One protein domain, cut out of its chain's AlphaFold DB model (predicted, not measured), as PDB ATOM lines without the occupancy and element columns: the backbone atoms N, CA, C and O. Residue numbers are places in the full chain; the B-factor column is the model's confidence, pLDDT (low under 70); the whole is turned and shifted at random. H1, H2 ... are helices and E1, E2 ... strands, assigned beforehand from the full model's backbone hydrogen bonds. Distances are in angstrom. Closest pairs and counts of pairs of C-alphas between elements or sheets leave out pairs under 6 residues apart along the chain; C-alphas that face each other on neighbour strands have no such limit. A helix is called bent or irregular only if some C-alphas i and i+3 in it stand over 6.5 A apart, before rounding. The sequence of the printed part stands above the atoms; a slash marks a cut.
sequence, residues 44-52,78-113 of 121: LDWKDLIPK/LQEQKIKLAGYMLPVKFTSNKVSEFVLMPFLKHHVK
ATOM      1  N   LEU A  44      38.905 -11.783 -16.312       94.81
ATOM      2  CA  LEU A  44      37.971 -12.885 -16.547       94.81
ATOM      3  C   LEU A  44      38.659 -14.246 -16.436       94.81
ATOM      4  O   LEU A  44      39.830 -14.406 -16.796       94.81
ATOM      5  N   ASP A  45      37.889 -15.245 -16.011       94.38
ATOM      6  CA  ASP A  45      38.233 -16.661 -16.097       94.38
ATOM      7  C   ASP A  45      37.545 -17.304 -17.319       94.38
ATOM      8  O   ASP A  45      36.515 -16.840 -17.807       94.38
ATOM      9  N   TRP A  46      38.089 -18.413 -17.820       92.81
ATOM     10  CA  TRP A  46      37.505 -19.175 -18.928       92.81
ATOM     11  C   TRP A  46      36.071 -19.628 -18.669       92.81
ATOM     12  O   TRP A  46      35.270 -19.668 -19.600       92.81
ATOM     13  N   LYS A  47      35.726 -19.946 -17.416       91.38
ATOM     14  CA  LYS A  47      34.349 -20.311 -17.047       91.38
ATOM     15  C   LYS A  47      33.359 -19.161 -17.263       91.38
ATOM     16  O   LYS A  47      32.185 -19.418 -17.508       91.38
ATOM     17  N   ASP A  48      33.831 -17.915 -17.197       93.19
ATOM     18  CA  ASP A  48      32.996 -16.722 -17.343       93.19
ATOM     19  C   ASP A  48      32.661 -16.439 -18.812       93.19
ATOM     20  O   ASP A  48      31.748 -15.672 -19.088       93.19
ATOM     21  N   LEU A  49      33.357 -17.083 -19.760       92.06
ATOM     22  CA  LEU A  49      33.069 -17.001 -21.197       92.06
ATOM     23  C   LEU A  49      31.915 -17.914 -21.626       92.06
ATOM     24  O   LEU A  49      31.450 -17.818 -22.761       92.06
ATOM     25  N   ILE A  50      31.471 -18.816 -20.746       91.12
ATOM     26  CA  ILE A  50      30.447 -19.813 -21.049       91.12
ATOM     27  C   ILE A  50      29.071 -19.245 -20.672       91.12
ATOM     28  O   ILE A  50      28.832 -18.935 -19.500       91.12
ATOM     29  N   PRO A  51      28.121 -19.128 -21.619       91.94
ATOM     30  CA  PRO A  51      26.770 -18.687 -21.301       91.94
ATOM     31  C   PRO A  51      26.092 -19.637 -20.308       91.94
ATOM     32  O   PRO A  51      26.115 -20.852 -20.475       91.94
ATOM     33  N   LYS A  52      25.411 -19.084 -19.296       89.31
ATOM     34  CA  LYS A  52      24.764 -19.865 -18.218       89.31
ATOM     35  C   LYS A  52      23.746 -20.902 -18.708       89.31
ATOM     36  O   LYS A  52      23.456 -21.859 -18.003       89.31
ATOM     37  N   LEU A  78      30.114  -9.660 -23.668       91.06
ATOM     38  CA  LEU A  78      31.526  -9.259 -23.624       91.06
ATOM     39  C   LEU A  78      32.009  -8.607 -24.930       91.06
ATOM     40  O   LEU A  78      33.179  -8.241 -25.044       91.06
ATOM     41  N   GLN A  79      31.130  -8.473 -25.926       90.94
ATOM     42  CA  GLN A  79      31.469  -7.853 -27.201       90.94
ATOM     43  C   GLN A  79      31.964  -6.415 -26.970       90.94
ATOM     44  O   GLN A  79      31.336  -5.655 -26.239       90.94
ATOM     45  N   GLU A  80      33.096  -6.061 -27.588       90.00
ATOM     46  CA  GLU A  80      33.739  -4.733 -27.496       90.00
ATOM     47  C   GLU A  80      34.246  -4.327 -26.099       90.00
ATOM     48  O   GLU A  80      34.720  -3.206 -25.912       90.00
ATOM     49  N   GLN A  81      34.229  -5.233 -25.117       91.06
ATOM     50  CA  GLN A  81      34.759  -4.949 -23.785       91.06
ATOM     51  C   GLN A  81      36.277  -5.150 -23.712       91.06
ATOM     52  O   GLN A  81      36.840  -6.092 -24.273       91.06
ATOM     53  N   LYS A  82      36.954  -4.271 -22.961       92.75
ATOM     54  CA  LYS A  82      38.370  -4.433 -22.615       92.75
ATOM     55  C   LYS A  82      38.494  -5.475 -21.505       92.75
ATOM     56  O   LYS A  82      38.201  -5.199 -20.343       92.75
ATOM     57  N   ILE A  83      38.935  -6.673 -21.874       93.62
ATOM     58  CA  ILE A  83      39.077  -7.801 -20.950       93.62
ATOM     59  C   ILE A  83      40.533  -8.240 -20.811       93.62
ATOM     60  O   ILE A  83      41.344  -8.075 -21.724       93.62
ATOM     61  N   LYS A  84      40.845  -8.852 -19.672       94.69
ATOM     62  CA  LYS A  84      42.093  -9.567 -19.417       94.69
ATOM     63  C   LYS A  84      41.759 -11.036 -19.179       94.69
ATOM     64  O   LYS A  84      41.031 -11.359 -18.248       94.69
ATOM     65  N   LEU A  85      42.315 -11.912 -20.012       95.69
ATOM     66  CA  LEU A  85      42.083 -13.354 -19.965       95.69
ATOM     67  C   LEU A  85      43.425 -14.088 -20.046       95.69
ATOM     68  O   LEU A  85      44.203 -13.874 -20.976       95.69
ATOM     69  N   ALA A  86      43.706 -14.943 -19.067       95.69
ATOM     70  CA  ALA A  86      44.926 -15.745 -19.044       95.69
ATOM     71  C   ALA A  86      44.798 -16.972 -19.957       95.69
ATOM     72  O   ALA A  86      43.741 -17.592 -20.013       95.69
ATOM     73  N   GLY A  87      45.872 -17.384 -20.635       94.56
ATOM     74  CA  GLY A  87      45.849 -18.596 -21.454       94.56
ATOM     75  C   GLY A  87      47.161 -18.888 -22.170       94.56
ATOM     76  O   GLY A  87      48.117 -18.117 -22.110       94.56
ATOM     77  N   TYR A  88      47.185 -20.018 -22.868       94.50
ATOM     78  CA  TYR A  88      48.285 -20.426 -23.731       94.50
ATOM     79  C   TYR A  88      48.061 -19.905 -25.148       94.50
ATOM     80  O   TYR A  88      46.965 -20.021 -25.697       94.50
ATOM     81  N   MET A  89      49.111 -19.356 -25.751       93.56
ATOM     82  CA  MET A  89      49.094 -18.859 -27.123       93.56
ATOM     83  C   MET A  89      49.461 -19.983 -28.096       93.56
ATOM     84  O   MET A  89      50.566 -20.520 -28.023       93.56
ATOM     85  N   LEU A  90      48.565 -20.299 -29.034       92.50
ATOM     86  CA  LEU A  90      48.848 -21.147 -30.190       92.50
ATOM     87  C   LEU A  90      49.026 -20.261 -31.437       92.50
ATOM     88  O   LEU A  90      48.033 -19.736 -31.946       92.50
ATOM     89  N   PRO A  91      50.260 -20.061 -31.935       94.50
ATOM     90  CA  PRO A  91      50.506 -19.209 -33.096       94.50
ATOM     91  C   PRO A  91      49.836 -19.750 -34.362       94.50
ATOM     92  O   PRO A  91      49.953 -20.936 -34.664       94.50
ATOM     93  N   VAL A  92      49.185 -18.869 -35.123       95.12
ATOM     94  CA  VAL A  92      48.583 -19.178 -36.435       95.12
ATOM     95  C   VAL A  92      49.355 -18.489 -37.556       95.12
ATOM     96  O   VAL A  92      49.569 -19.074 -38.617       95.12
ATOM     97  N   LYS A  93      49.820 -17.259 -37.319       96.25
ATOM     98  CA  LYS A  93      50.537 -16.467 -38.319       96.25
ATOM     99  C   LYS A  93      51.650 -15.645 -37.699       96.25
ATOM    100  O   LYS A  93      51.536 -15.140 -36.580       96.25
ATOM    101  N   PHE A  94      52.704 -15.477 -38.486       96.69
ATOM    102  CA  PHE A  94      53.849 -14.652 -38.151       96.69
ATOM    103  C   PHE A  94      53.968 -13.490 -39.134       96.69
ATOM    104  O   PHE A  94      53.744 -13.637 -40.336       96.69
ATOM    105  N   THR A  95      54.365 -12.333 -38.621       96.62
ATOM    106  CA  THR A  95      54.779 -11.179 -39.414       96.62
ATOM    107  C   THR A  95      56.218 -10.861 -39.033       96.62
ATOM    108  O   THR A  95      56.513 -10.536 -37.882       96.62
ATOM    109  N   SER A  96      57.128 -11.017 -39.998       94.75
ATOM    110  CA  SER A  96      58.577 -11.024 -39.760       94.75
ATOM    111  C   SER A  96      58.968 -12.105 -38.741       94.75
ATOM    112  O   SER A  96      58.840 -13.291 -39.032       94.75
ATOM    113  N   ASN A  97      59.421 -11.716 -37.548       93.62
ATOM    114  CA  ASN A  97      59.845 -12.603 -36.464       93.62
ATOM    115  C   ASN A  97      58.906 -12.550 -35.244       93.62
ATOM    116  O   ASN A  97      59.320 -12.886 -34.135       93.62
ATOM    117  N   LYS A  98      57.660 -12.094 -35.424       94.94
ATOM    118  CA  LYS A  98      56.663 -11.951 -34.354       94.94
ATOM    119  C   LYS A  98      55.370 -12.676 -34.710       94.94
ATOM    120  O   LYS A  98      54.992 -12.713 -35.877       94.94
ATOM    121  N   VAL A  99      54.686 -13.214 -33.702       95.38
ATOM    122  CA  VAL A  99      53.327 -13.759 -33.848       95.38
ATOM    123  C   VAL A  99      52.356 -12.593 -34.040       95.38
ATOM    124  O   VAL A  99      52.379 -11.652 -33.249       95.38
ATOM    125  N   SER A 100      51.527 -12.644 -35.082       96.06
ATOM    126  CA  SER A 100      50.523 -11.614 -35.387       96.06
ATOM    127  C   SER A 100      49.086 -12.111 -35.258       96.06
ATOM    128  O   SER A 100      48.206 -11.326 -34.922       96.06
ATOM    129  N   GLU A 101      48.848 -13.408 -35.459       97.06
ATOM    130  CA  GLU A 101      47.546 -14.048 -35.248       97.06
ATOM    131  C   GLU A 101      47.756 -15.340 -34.454       97.06
ATOM    132  O   GLU A 101      48.707 -16.092 -34.704       97.06
ATOM    133  N   PHE A 102      46.888 -15.597 -33.480       95.88
ATOM    134  CA  PHE A 102      46.976 -16.756 -32.599       95.88
ATOM    135  C   PHE A 102      45.598 -17.161 -32.073       95.88
ATOM    136  O   PHE A 102      44.672 -16.354 -32.034       95.88
ATOM    137  N   VAL A 103      45.489 -18.409 -31.623       93.94
ATOM    138  CA  VAL A 103      44.355 -18.904 -30.838       93.94
ATOM    139  C   VAL A 103      44.772 -18.939 -29.373       93.94
ATOM    140  O   VAL A 103      45.818 -19.494 -29.037       93.94
ATOM    141  N   LEU A 104      43.970 -18.338 -28.496       94.75
ATOM    142  CA  LEU A 104      44.175 -18.415 -27.052       94.75
ATOM    143  C   LEU A 104      43.442 -19.644 -26.503       94.75
ATOM    144  O   LEU A 104      42.275 -19.857 -26.823       94.75
ATOM    145  N   MET A 105      44.117 -20.450 -25.685       92.88
ATOM    146  CA  MET A 105      43.567 -21.694 -25.141       92.88
ATOM    147  C   MET A 105      43.670 -21.757 -23.609       92.88
ATOM    148  O   MET A 105      44.681 -21.315 -23.057       92.88
ATOM    149  N   PRO A 106      42.699 -22.380 -22.914       93.12
ATOM    150  CA  PRO A 106      42.770 -22.585 -21.465       93.12
ATOM    151  C   PRO A 106      43.867 -23.573 -21.049       93.12
ATOM    152  O   PRO A 106      44.457 -23.441 -19.981       93.12
ATOM    153  N   PHE A 107      44.162 -24.567 -21.889       87.81
ATOM    154  CA  PHE A 107      45.171 -25.595 -21.632       87.81
ATOM    155  C   PHE A 107      45.730 -26.167 -22.939       87.81
ATOM    156  O   PHE A 107      45.118 -26.059 -24.001       87.81
ATOM    157  N   LEU A 108      46.895 -26.812 -22.854       82.19
ATOM    158  CA  LEU A 108      47.518 -27.538 -23.963       82.19
ATOM    159  C   LEU A 108      47.276 -29.045 -23.801       82.19
ATOM    160  O   LEU A 108      47.294 -29.562 -22.686       82.19
ATOM    161  N   LYS A 109      47.089 -29.775 -24.911       70.19
ATOM    162  CA  LYS A 109      46.770 -31.220 -24.892       70.19
ATOM    163  C   LYS A 109      47.785 -32.069 -24.111       70.19
ATOM    164  O   LYS A 109      47.400 -33.042 -23.477       70.19
ATOM    165  N   HIS A 110      49.064 -31.689 -24.101       63.97
ATOM    166  CA  HIS A 110      50.112 -32.410 -23.365       63.97
ATOM    167  C   HIS A 110      50.104 -32.156 -21.845       63.97
ATOM    168  O   HIS A 110      50.863 -32.798 -21.124       63.97
ATOM    169  N   HIS A 111      49.255 -31.253 -21.343       55.12
ATOM    170  CA  HIS A 111      49.094 -30.980 -19.911       55.12
ATOM    171  C   HIS A 111      47.902 -31.701 -19.264       55.12
ATOM    172  O   HIS A 111      47.755 -31.644 -18.046       55.12
ATOM    173  N   VAL A 112      47.082 -32.425 -20.031       52.97
ATOM    174  CA  VAL A 112      45.943 -33.176 -19.486       52.97
ATOM    175  C   VAL A 112      46.287 -34.665 -19.461       52.97
ATOM    176  O   VAL A 112      46.167 -35.362 -20.466       52.97
ATOM    177  N   LYS A 113      46.716 -35.181 -18.300       53.06
ATOM    178  CA  LYS A 113      46.678 -36.628 -18.034       53.06
ATOM    179  C   LYS A 113      45.210 -37.024 -17.892       53.06
ATOM    180  O   LYS A 113      44.642 -36.914 -16.810       53.06
TER     181      LYS A 113
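What this domain is: This is residues 44 to 52 and 78 to 113 of the 121 residues of an uncharacterized protein of Gammaproteobacteria bacterium (UniProt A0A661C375). A long, bent hairpin of two strands, E2 and E3, makes the largest regular part; a short strand, E1, leads into its open end, and a small helix, H1, in a separate piece of the printed part, has its nearest named element in E1. From the same open end of the hairpin a tail, residues 106 to 113, runs away without a named element, and the parts are only loosely put together. The printed part has 45 residues, with one named helix and three named strands in the order H1, E1, E2, E3; the class is mostly strand, and the one sheet has the order E2 - E3, antiparallel. The whole is loose, with a radius of gyration of the C-alphas of 13.3 A, and flat in outline, spanning 40 by 35 by 14 A.

How they stand to each other: The first named element is H1, residues 46 to 49. With four residues it is too short for any pair of O of residue i and N of residue i+4 inside it; its one pair of O i and N i+3 is within hydrogen-bond range. After the cut comes E1, residues 83 to 85, which pairs with no named strand. The closest C-alphas of H1 and E1 are those of Trp 46 and Leu 85, 7.5 A apart, the one pair within 8 A, and the two centres are 10.5 A apart. A tight link of two residues joins E1 to E2, residues 88 to 95, yet E1 and E2 are apart. Another tight link of two residues joins E2 to E3, residues 98 to 105, and these two strands form a hairpin. They are antiparallel neighbours, with 152 degrees between their N-to-C directions. E2 bends by 70 degrees at residue 92, and E3 bends by 73 degrees at residue 101. Among the C-alphas that face each other are those of Tyr 88 and Met 105, 5.1 A apart, of Pro 91 and Phe 102, 4.3 A apart, and of Thr 95 and Lys 98, 5.5 A apart. Near the bends, N 92 and O 101 are within hydrogen-bond range at 2.8 A; at the open end, N 88 and O 105 are within range at 2.8 A, and N 105 and O 88 at 2.9 A. H1 is apart from both E2 and E3, and E1 is apart from E3.

Where its parts are: The printed part begins at Leu 44, with its C-alpha at (37.971, -12.885, -16.547). H1 runs from Trp 46 to Leu 49, 5.4 A from first to last C-alpha. E1 runs from Ile 83, C-alpha at (39.077, -7.801, -20.950), to Leu 85, over 6.4 A. E2 runs from Tyr 88 to Thr 95, over 19.3 A. E3 runs from Lys 98 to Met 105, over 18.7 A, and ends with its C-alpha at (43.567, -21.694, -25.141).

The domain as a whole: The two C-alphas farthest apart are those of Lys 52, at the cut, and Ser 96, in the link of the hairpin, at 41.1 A. From Leu 44 to Lys 113, the first and last printed C-alphas are 25.3 A apart. Residues 53 to 77 are not printed, and across this cut, which lies in the link from H1 to E1, C-alphas 52 and 78 are 13.7 A apart. Of the links that are printed whole, E1 to E2 and E2 to E3 are tight, and none is long. The mean pLDDT of the printed part is 89.5; the model's confidence is low, under 70, at residues 110 to 113.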